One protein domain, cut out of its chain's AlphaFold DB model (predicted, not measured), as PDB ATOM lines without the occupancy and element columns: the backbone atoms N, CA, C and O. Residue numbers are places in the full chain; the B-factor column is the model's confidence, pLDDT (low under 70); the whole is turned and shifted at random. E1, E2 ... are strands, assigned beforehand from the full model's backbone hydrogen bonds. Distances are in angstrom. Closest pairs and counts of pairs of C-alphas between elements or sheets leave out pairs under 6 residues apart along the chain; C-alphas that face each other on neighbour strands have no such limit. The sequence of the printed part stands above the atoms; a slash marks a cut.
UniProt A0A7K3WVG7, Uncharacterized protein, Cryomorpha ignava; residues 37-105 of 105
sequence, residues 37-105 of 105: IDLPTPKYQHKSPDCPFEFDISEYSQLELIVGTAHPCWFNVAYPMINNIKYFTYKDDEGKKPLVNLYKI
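What this domain is: This is residues 37 to 105 of the 105 residues of an uncharacterized protein of Cryomorpha ignava (UniProt A0A7K3WVG7). With little regular structure, this is a three-stranded antiparallel meander, E3 - E4 - E5, each strand the neighbour of the one before, loosely joined to a hairpin of E1 and E2; a tail, residues 90 to 105, folds back. The 69 printed residues have five named strands, E1 to E5 along the chain, holding 24 residues, and no named helix: all strand. The whole is only just compact, close to loose, with a radius of gyration of the C-alphas of 13.1 A, spanning 42 by 27 by 17 A.

How they stand to each other: Start at E1, residues 44 to 47, a hairpin with E2, residues 55 to 58; N 45 and O 57 are 2.8 A apart. E3, residues 62 to 65, makes a hairpin with E4, residues 74 to 79: N 62 and O 78, 2.8 A. E4 makes another with E5, residues 84 to 89: N 77 and O 86, 2.8 A. The closest C-alphas of E2 and E4, Ile 57 and Val 77, are 7.9 A apart.

Where its parts are: Find C-alpha 44 at (148.455, 87.431, 205.224), where E1 begins; E4 runs 16.8 A and E5 16.6 A, to C-alpha 89 at (144.693, 107.205, 200.978).

The domain as a whole: The farthest C-alphas, Ile 37 and Glu 94, are 42.2 A apart. The printed part has no cut; residues 92 to 105 are under pLDDT 70.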
ATOM      1  N   ILE A  37     140.103  78.830 187.900       84.38
ATOM      2  CA  ILE A  37     141.400  79.284 188.404       84.38
ATOM      3  C   ILE A  37     141.556  78.713 189.806       84.38
ATOM      4  O   ILE A  37     140.746  79.010 190.683       84.38
ATOM      5  N   ASP A  38     142.600  77.915 190.008       86.56
ATOM      6  CA  ASP A  38     143.001  77.489 191.342       86.56
ATOM      7  C   ASP A  38     143.632  78.689 192.052       86.56
ATOM      8  O   ASP A  38     144.739  79.125 191.728       86.56
ATOM      9  N   LEU A  39     142.884  79.277 192.985       82.81
ATOM     10  CA  LEU A  39     143.389  80.373 193.801       82.81
ATOM     11  C   LEU A  39     144.389  79.820 194.825       82.81
ATOM     12  O   LEU A  39     144.118  78.789 195.450       82.81
ATOM     13  N   PRO A  40     145.538  80.490 195.029       84.62
ATOM     14  CA  PRO A  40     146.452  80.108 196.089       84.62
ATOM     15  C   PRO A  40     145.761  80.251 197.447       84.62
ATOM     16  O   PRO A  40     144.842  81.054 197.623       84.62
ATOM     17  N   THR A  41     146.220  79.481 198.430       88.56
ATOM     18  CA  THR A  41     145.725  79.618 199.801       88.56
ATOM     19  C   THR A  41     145.992  81.042 200.297       88.56
ATOM     20  O   THR A  41     147.126  81.515 200.184       88.56
ATOM     21  N   PRO A  42     144.979  81.749 200.827       87.69
ATOM     22  CA  PRO A  42     145.153  83.122 201.268       87.69
ATOM     23  C   PRO A  42     146.095  83.145 202.469       87.69
ATOM     24  O   PRO A  42     145.842  82.507 203.492       87.69
ATOM     25  N   LYS A  43     147.195  83.880 202.328       92.12
ATOM     26  CA  LYS A  43     148.157  84.129 203.396       92.12
ATOM     27  C   LYS A  43     148.327  85.620 203.584       92.12
ATOM     28  O   LYS A  43     148.387  86.366 202.600       92.12
ATOM     29  N   TYR A  44     148.410  86.033 204.841       92.19
ATOM     30  CA  TYR A  44     148.455  87.431 205.224       92.19
ATOM     31  C   TYR A  44     149.635  87.692 206.154       92.19
ATOM     32  O   TYR A  44     149.983  86.862 206.989       92.19
ATOM     33  N   GLN A  45     150.215  88.875 206.008       91.75
ATOM     34  CA  GLN A  45     151.273  89.405 206.846       91.75
ATOM     35  C   GLN A  45     150.800  90.712 207.483       91.75
ATOM     36  O   GLN A  45     150.230  91.574 206.808       91.75
ATOM     37  N   HIS A  46     151.080  90.862 208.772       91.94
ATOM     38  CA  HIS A  46     150.736  92.058 209.524       91.94
ATOM     39  C   HIS A  46     151.645  93.233 209.140       91.94
ATOM     40  O   HIS A  46     152.861  93.067 208.989       91.94
ATOM     41  N   LYS A  47     151.063  94.421 208.967       89.38
ATOM     42  CA  LYS A  47     151.768  95.667 208.665       89.38
ATOM     43  C   LYS A  47     151.330  96.768 209.621       89.38
ATOM     44  O   LYS A  47     150.152  97.098 209.725       89.38
ATOM     45  N   SER A  48     152.335  97.381 210.231       88.31
ATOM     46  CA  SER A  48     152.224  98.592 211.035       88.31
ATOM     47  C   SER A  48     153.090  99.671 210.383       88.31
ATOM     48  O   SER A  48     154.268  99.782 210.729       88.31
ATOM     49  N   PRO A  49     152.586 100.401 209.369       83.00
ATOM     50  CA  PRO A  49     153.264 101.615 208.920       83.00
ATOM     51  C   PRO A  49     153.257 102.664 210.043       83.00
ATOM     52  O   PRO A  49     152.461 102.554 210.971       83.00
ATOM     53  N   ASP A  50     154.100 103.695 209.942       85.00
ATOM     54  CA  ASP A  50     154.153 104.827 210.888       85.00
ATOM     55  C   ASP A  50     152.899 105.730 210.771       85.00
ATOM     56  O   ASP A  50     152.963 106.906 210.414       85.00
ATOM     57  N   CYS A  51     151.729 105.149 211.023       83.62
ATOM     58  CA  CYS A  51     150.392 105.709 210.874       83.62
ATOM     59  C   CYS A  51     149.507 105.239 212.038       83.62
ATOM     60  O   CYS A  51     149.802 104.223 212.662       83.62
ATOM     61  N   PRO A  52     148.388 105.923 212.339       84.00
ATOM     62  CA  PRO A  52     147.535 105.604 213.491       84.00
ATOM     63  C   PRO A  52     146.675 104.336 213.296       84.00
ATOM     64  O   PRO A  52     145.590 104.219 213.865       84.00
ATOM     65  N   PHE A  53     147.109 103.402 212.449       81.75
ATOM     66  CA  PHE A  53     146.394 102.174 212.148       81.75
ATOM     67  C   PHE A  53     147.338 101.070 211.671       81.75
ATOM     68  O   PHE A  53     148.360 101.317 211.033       81.75
ATOM     69  N   GLU A  54     146.912  99.839 211.916       86.25
ATOM     70  CA  GLU A  54     147.600  98.616 211.522       86.25
ATOM     71  C   GLU A  54     146.633  97.738 210.725       86.25
ATOM     72  O   GLU A  54     145.409  97.837 210.877       86.25
ATOM     73  N   PHE A  55     147.167  96.901 209.840       87.44
ATOM     74  CA  PHE A  55     146.360  96.041 208.981       87.44
ATOM     75  C   PHE A  55     147.159  94.868 208.434       87.44
ATOM     76  O   PHE A  55     148.384  94.904 208.346       87.44
ATOM     77  N   ASP A  56     146.441  93.840 208.004       90.19
ATOM     78  CA  ASP A  56     147.040  92.691 207.346       90.19
ATOM     79  C   ASP A  56     146.953  92.858 205.824       90.19
ATOM     80  O   ASP A  56     145.904  93.209 205.280       90.19
ATOM     81  N   ILE A  57     148.051  92.578 205.120       90.56
ATOM     82  CA  ILE A  57     148.083  92.505 203.651       90.56
ATOM     83  C   ILE A  57     148.439  91.103 203.194       90.56
ATOM     84  O   ILE A  57     149.049  90.338 203.934       90.56
ATOM     85  N   SER A  58     148.104  90.762 201.952       90.94
ATOM     86  CA  SER A  58     148.499  89.476 201.383       90.94
ATOM     87  C   SER A  58     150.028  89.322 201.368       90.94
ATOM     88  O   SER A  58     150.745  90.264 201.021       90.94
ATOM     89  N   GLU A  59     150.539  88.127 201.673       92.88
ATOM     90  CA  GLU A  59     151.963  87.790 201.484       92.88
ATOM     91  C   GLU A  59     152.406  87.933 200.018       92.88
ATOM     92  O   GLU A  59     153.580  88.154 199.734       92.88
ATOM     93  N   TYR A  60     151.459  87.864 199.081       91.62
ATOM     94  CA  TYR A  60     151.689  88.049 197.648       91.62
ATOM     95  C   TYR A  60     151.756  89.521 197.221       91.62
ATOM     96  O   TYR A  60     151.828  89.815 196.026       91.62
ATOM     97  N   SER A  61     151.698  90.443 198.185       93.25
ATOM     98  CA  SER A  61     151.683  91.880 197.950       93.25
ATOM     99  C   SER A  61     152.834  92.603 198.642       93.25
ATOM    100  O   SER A  61     153.429  92.108 199.602       93.25
ATOM    101  N   GLN A  62     153.141  93.794 198.142       92.69
ATOM    102  CA  GLN A  62     154.201  94.663 198.637       92.69
ATOM    103  C   GLN A  62     153.616  96.022 199.010       92.69
ATOM    104  O   GLN A  62     152.811  96.579 198.264       92.69
ATOM    105  N   LEU A  63     154.009  96.535 200.175       91.12
ATOM    106  CA  LEU A  63     153.637  97.873 200.623       91.12
ATOM    107  C   LEU A  63     154.630  98.881 200.034       91.12
ATOM    108  O   LEU A  63     155.823  98.808 200.319       91.12
ATOM    109  N   GLU A  64     154.136  99.816 199.234       90.44
ATOM    110  CA  GLU A  64     154.934 100.850 198.578       90.44
ATOM    111  C   GLU A  64     154.592 102.221 199.167       90.44
ATOM    112  O   GLU A  64     153.468 102.708 199.034       90.44
ATOM    113  N   LEU A  65     155.563 102.857 199.821       85.75
ATOM    114  CA  LEU A  65     155.408 104.211 200.356       85.75
ATOM    115  C   LEU A  65     155.497 105.244 199.229       85.75
ATOM    116  O   LEU A  65     156.412 105.194 198.404       85.75
ATOM    117  N   ILE A  66     154.583 106.219 199.217       83.50
ATOM    118  CA  ILE A  66     154.617 107.296 198.224       83.50
ATOM    119  C   ILE A  66     155.492 108.440 198.748       83.50
ATOM    120  O   ILE A  66     155.043 109.324 199.483       83.50
ATOM    121  N   VAL A  67     156.765 108.418 198.358       77.12
ATOM    122  CA  VAL A  67     157.754 109.442 198.724       77.12
ATOM    123  C   VAL A  67     157.403 110.788 198.076       77.12
ATOM    124  O   VAL A  67     157.006 110.845 196.914       77.12
ATOM    125  N   GLY A  68     157.574 111.886 198.818       73.06
ATOM    126  CA  GLY A  68     157.396 113.248 198.295       73.06
ATOM    127  C   GLY A  68     155.949 113.745 198.257       73.06
ATOM    128  O   GLY A  68     155.678 114.791 197.671       73.06
ATOM    129  N   THR A  69     155.016 113.029 198.885       73.00
ATOM    130  CA  THR A  69     153.647 113.517 199.079       73.00
ATOM    131  C   THR A  69     153.537 114.325 200.369       73.00
ATOM    132  O   THR A  69     154.248 114.078 201.341       73.00
ATOM    133  N   ALA A  70     152.608 115.283 200.403       74.75
ATOM    134  CA  ALA A  70     152.296 116.044 201.617       74.75
ATOM    135  C   ALA A  70     151.587 115.202 202.703       74.75
ATOM    136  O   ALA A  70     151.302 115.714 203.781       74.75
ATOM    137  N   HIS A  71     151.288 113.927 202.424       75.38
ATOM    138  CA  HIS A  71     150.493 113.056 203.281       75.38
ATOM    139  C   HIS A  71     151.276 111.769 203.597       75.38
ATOM    140  O   HIS A  71     151.302 110.853 202.777       75.38
ATOM    141  N   PRO A  72     151.888 111.657 204.789       77.56
ATOM    142  CA  PRO A  72     152.801 110.557 205.124       77.56
ATOM    143  C   PRO A  72     152.129 109.174 205.176       77.56
ATOM    144  O   PRO A  72     152.807 108.160 205.061       77.56
ATOM    145  N   CYS A  73     150.798 109.122 205.299       83.00
ATOM    146  CA  CYS A  73     150.015 107.883 205.369       83.00
ATOM    147  C   CYS A  73     149.350 107.488 204.045       83.00
ATOM    148  O   CYS A  73     148.323 106.804 204.035       83.00
ATOM    149  N   TRP A  74     149.892 107.948 202.918       85.88
ATOM    150  CA  TRP A  74     149.499 107.476 201.594       85.88
ATOM    151  C   TRP A  74     150.502 106.438 201.100       85.88
ATOM    152  O   TRP A  74     151.707 106.684 201.029       85.88
ATOM    153  N   PHE A  75     149.992 105.263 200.753       87.94
ATOM    154  CA  PHE A  75     150.793 104.136 200.292       87.94
ATOM    155  C   PHE A  75     150.006 103.311 199.283       87.94
ATOM    156  O   PHE A  75     148.782 103.395 199.192       87.94
ATOM    157  N   ASN A  76     150.711 102.478 198.536       90.25
ATOM    158  CA  ASN A  76     150.106 101.505 197.647       90.25
ATOM    159  C   ASN A  76     150.347 100.095 198.173       90.25
ATOM    160  O   ASN A  76     151.341  99.820 198.842       90.25
ATOM    161  N   VAL A  77     149.440  99.185 197.836       91.69
ATOM    162  CA  VAL A  77     149.669  97.746 197.952       91.69
ATOM    163  C   VAL A  77     149.745  97.190 196.538       91.69
ATOM    164  O   VAL A  77     148.733  97.097 195.836       91.69
ATOM    165  N   ALA A  78     150.957  96.867 196.104       93.06
ATOM    166  CA  ALA A  78     151.226  96.315 194.787       93.06
ATOM    167  C   ALA A  78     151.177  94.785 194.823       93.06
ATOM    168  O   ALA A  78     151.655  94.154 195.763       93.06
ATOM    169  N   TYR A  79     150.632  94.183 193.771       93.06
ATOM    170  CA  TYR A  79     150.636  92.748 193.501       93.06
ATOM    171  C   TYR A  79     151.445  92.501 192.219       93.06
ATOM    172  O   TYR A  79     150.862  92.445 191.127       93.06
ATOM    173  N   PRO A  80     152.781  92.348 192.315       91.25
ATOM    174  CA  PRO A  80     153.658  92.277 191.146       91.25
ATOM    175  C   PRO A  80     153.316  91.117 190.206       91.25
ATOM    176  O   PRO A  80     153.380  91.264 188.990       91.25
ATOM    177  N   MET A  81     152.879  89.979 190.762       89.00
ATOM    178  CA  MET A  81     152.554  88.776 189.984       89.00
ATOM    179  C   MET A  81     151.379  88.963 189.018       89.00
ATOM    180  O   MET A  81     151.312  88.277 188.004       89.00
ATOM    181  N   ILE A  82     150.455  89.874 189.328       90.12
ATOM    182  CA  ILE A  82     149.257  90.138 188.515       90.12
ATOM    183  C   ILE A  82     149.223  91.570 187.972       90.12
ATOM    184  O   ILE A  82     148.182  92.010 187.488       90.12
ATOM    185  N   ASN A  83     150.344  92.297 188.069       90.25
ATOM    186  CA  ASN A  83     150.479  93.692 187.650       90.25
ATOM    187  C   ASN A  83     149.301  94.575 188.118       90.25
ATOM    188  O   ASN A  83     148.690  95.305 187.337       90.25
ATOM    189  N   ASN A  84     148.927  94.447 189.394       91.19
ATOM    190  CA  ASN A  84     147.810  95.180 189.985       91.19
ATOM    191  C   ASN A  84     148.302  96.043 191.143       91.19
ATOM    192  O   ASN A  84     149.097  95.581 191.956       91.19
ATOM    193  N   ILE A  85     147.803  97.274 191.244       91.38
ATOM    194  CA  ILE A  85     148.140  98.197 192.328       91.38
ATOM    195  C   ILE A  85     146.847  98.666 192.983       91.38
ATOM    196  O   ILE A  85     145.895  99.075 192.312       91.38
ATOM    197  N   LYS A  86     146.814  98.605 194.311       89.06
ATOM    198  CA  LYS A  86     145.750  99.171 195.135       89.06
ATOM    199  C   LYS A  86     146.267 100.443 195.789       89.06
ATOM    200  O   LYS A  86     147.230 100.392 196.546       89.06
ATOM    201  N   TYR A  87     145.624 101.564 195.491       88.44
ATOM    202  CA  TYR A  87     145.976 102.871 196.039       88.44
ATOM    203  C   TYR A  87     145.269 103.079 197.377       88.44
ATOM    204  O   TYR A  87     144.043 102.955 197.443       88.44
ATOM    205  N   PHE A  88     146.023 103.401 198.428       84.44
ATOM    206  CA  PHE A  88     145.484 103.697 199.751       84.44
ATOM    207  C   PHE A  88     145.759 105.146 200.135       84.44
ATOM    208  O   PHE A  88     146.886 105.641 200.121       84.44
ATOM    209  N   THR A  89     144.684 105.820 200.525       81.62
ATOM    210  CA  THR A  89     144.693 107.205 200.978       81.62
ATOM    211  C   THR A  89     144.086 107.227 202.367       81.62
ATOM    212  O   THR A  89     142.891 106.981 202.531       81.62
ATOM    213  N   TYR A  90     144.907 107.506 203.374       77.94
ATOM    214  CA  TYR A  90     144.414 107.793 204.713       77.94
ATOM    215  C   TYR A  90     143.996 109.262 204.807       77.94
ATOM    216  O   TYR A  90     144.734 110.160 204.385       77.94
ATOM    217  N   LYS A  91     142.811 109.494 205.368       73.69
ATOM    218  CA  LYS A  91     142.321 110.813 205.760       73.69
ATOM    219  C   LYS A  91     141.931 110.731 207.226       73.69
ATOM    220  O   LYS A  91     141.140 109.865 207.597       73.69
ATOM    221  N   ASP A  92     142.507 111.618 208.022       68.38
ATOM    222  CA  ASP A  92     142.186 111.730 209.436       68.38
ATOM    223  C   ASP A  92     140.852 112.472 209.573       68.38
ATOM    224  O   ASP A  92     140.786 113.690 209.428       68.38
ATOM    225  N   ASP A  93     139.766 111.721 209.737       66.12
ATOM    226  CA  ASP A  93     138.457 112.273 210.074       66.12
ATOM    227  C   ASP A  93     138.179 111.908 211.539       66.12
ATOM    228  O   ASP A  93     138.031 110.724 211.858       66.12
ATOM    229  N   GLU A  94     138.093 112.910 212.423       58.03
ATOM    230  CA  GLU A  94     137.774 112.728 213.845       58.03
ATOM    231  C   GLU A  94     136.542 111.811 214.012       58.03
ATOM    232  O   GLU A  94     135.405 112.187 213.724       58.03
ATOM    233  N   GLY A  95     136.768 110.566 214.444       54.00
ATOM    234  CA  GLY A  95     135.706 109.618 214.797       54.00
ATOM    235  C   GLY A  95     135.255 108.624 213.719       54.00
ATOM    236  O   GLY A  95     134.307 107.875 213.974       54.00
ATOM    237  N   LYS A  96     135.904 108.533 212.548       56.06
ATOM    238  CA  LYS A  96     135.603 107.473 211.563       56.06
ATOM    239  C   LYS A  96     136.740 106.462 211.467       56.06
ATOM    240  O   LYS A  96     137.885 106.815 211.222       56.06
ATOM    241  N   LYS A  97     136.408 105.176 211.645       55.16
ATOM    242  CA  LYS A  97     137.360 104.072 211.457       55.16
ATOM    243  C   LYS A  97     137.980 104.177 210.055       55.16
ATOM    244  O   LYS A  97     137.216 104.374 209.103       55.16
ATOM    245  N   PRO A  98     139.307 104.014 209.909       54.78
ATOM    246  CA  PRO A  98     139.949 104.045 208.605       54.78
ATOM    247  C   PRO A  98     139.271 103.050 207.662       54.78
ATOM    248  O   PRO A  98     138.991 101.910 208.042       54.78
ATOM    249  N   LEU A  99     139.004 103.477 206.425       55.44
ATOM    250  CA  LEU A  99     138.384 102.668 205.365       55.44
ATOM    251  C   LEU A  99     139.349 101.596 204.818       55.44
ATOM    252  O   LEU A  99     139.448 101.376 203.617       55.44
ATOM    253  N   VAL A 100     140.079 100.921 205.703       54.56
ATOM    254  CA  VAL A 100     141.074  99.890 205.377       54.56
ATOM    255  C   VAL A 100     140.413  98.518 205.181       54.56
ATOM    256  O   VAL A 100     141.022  97.593 204.662       54.56
ATOM    257  N   ASN A 101     139.125  98.385 205.510       43.16
ATOM    258  CA  ASN A 101     138.443  97.090 205.568       43.16
ATOM    259  C   ASN A 101     137.635  96.697 204.318       43.16
ATOM    260  O   ASN A 101     136.804  95.797 204.397       43.16
ATOM    261  N   LEU A 102     137.813  97.363 203.172       45.38
ATOM    262  CA  LEU A 102     136.857  97.193 202.068       45.38
ATOM    263  C   LEU A 102     137.136  96.067 201.076       45.38
ATOM    264  O   LEU A 102     136.236  95.756 200.304       45.38
ATOM    265  N   TYR A 103     138.284  95.392 201.109       43.97
ATOM    266  CA  TYR A 103     138.502  94.265 200.198       43.97
ATOM    267  C   TYR A 103     139.324  93.165 200.856       43.97
ATOM    268  O   TYR A 103     140.524  93.035 200.628       43.97
ATOM    269  N   LYS A 104     138.639  92.338 201.652       39.81
ATOM    270  CA  LYS A 104     139.063  90.957 201.874       39.81
ATOM    271  C   LYS A 104     138.892  90.230 200.536       39.81
ATOM    272  O   LYS A 104     137.784  89.819 200.199       39.81
ATOM    273  N   ILE A 105     139.956  90.228 199.735       42.66
ATOM    274  CA  ILE A 105     140.104  89.322 198.588       42.66
ATOM    275  C   ILE A 105     140.425  87.939 199.150       42.66
ATOM    276  O   ILE A 105     141.245  87.878 200.104       42.66
TER     277      ILE A 105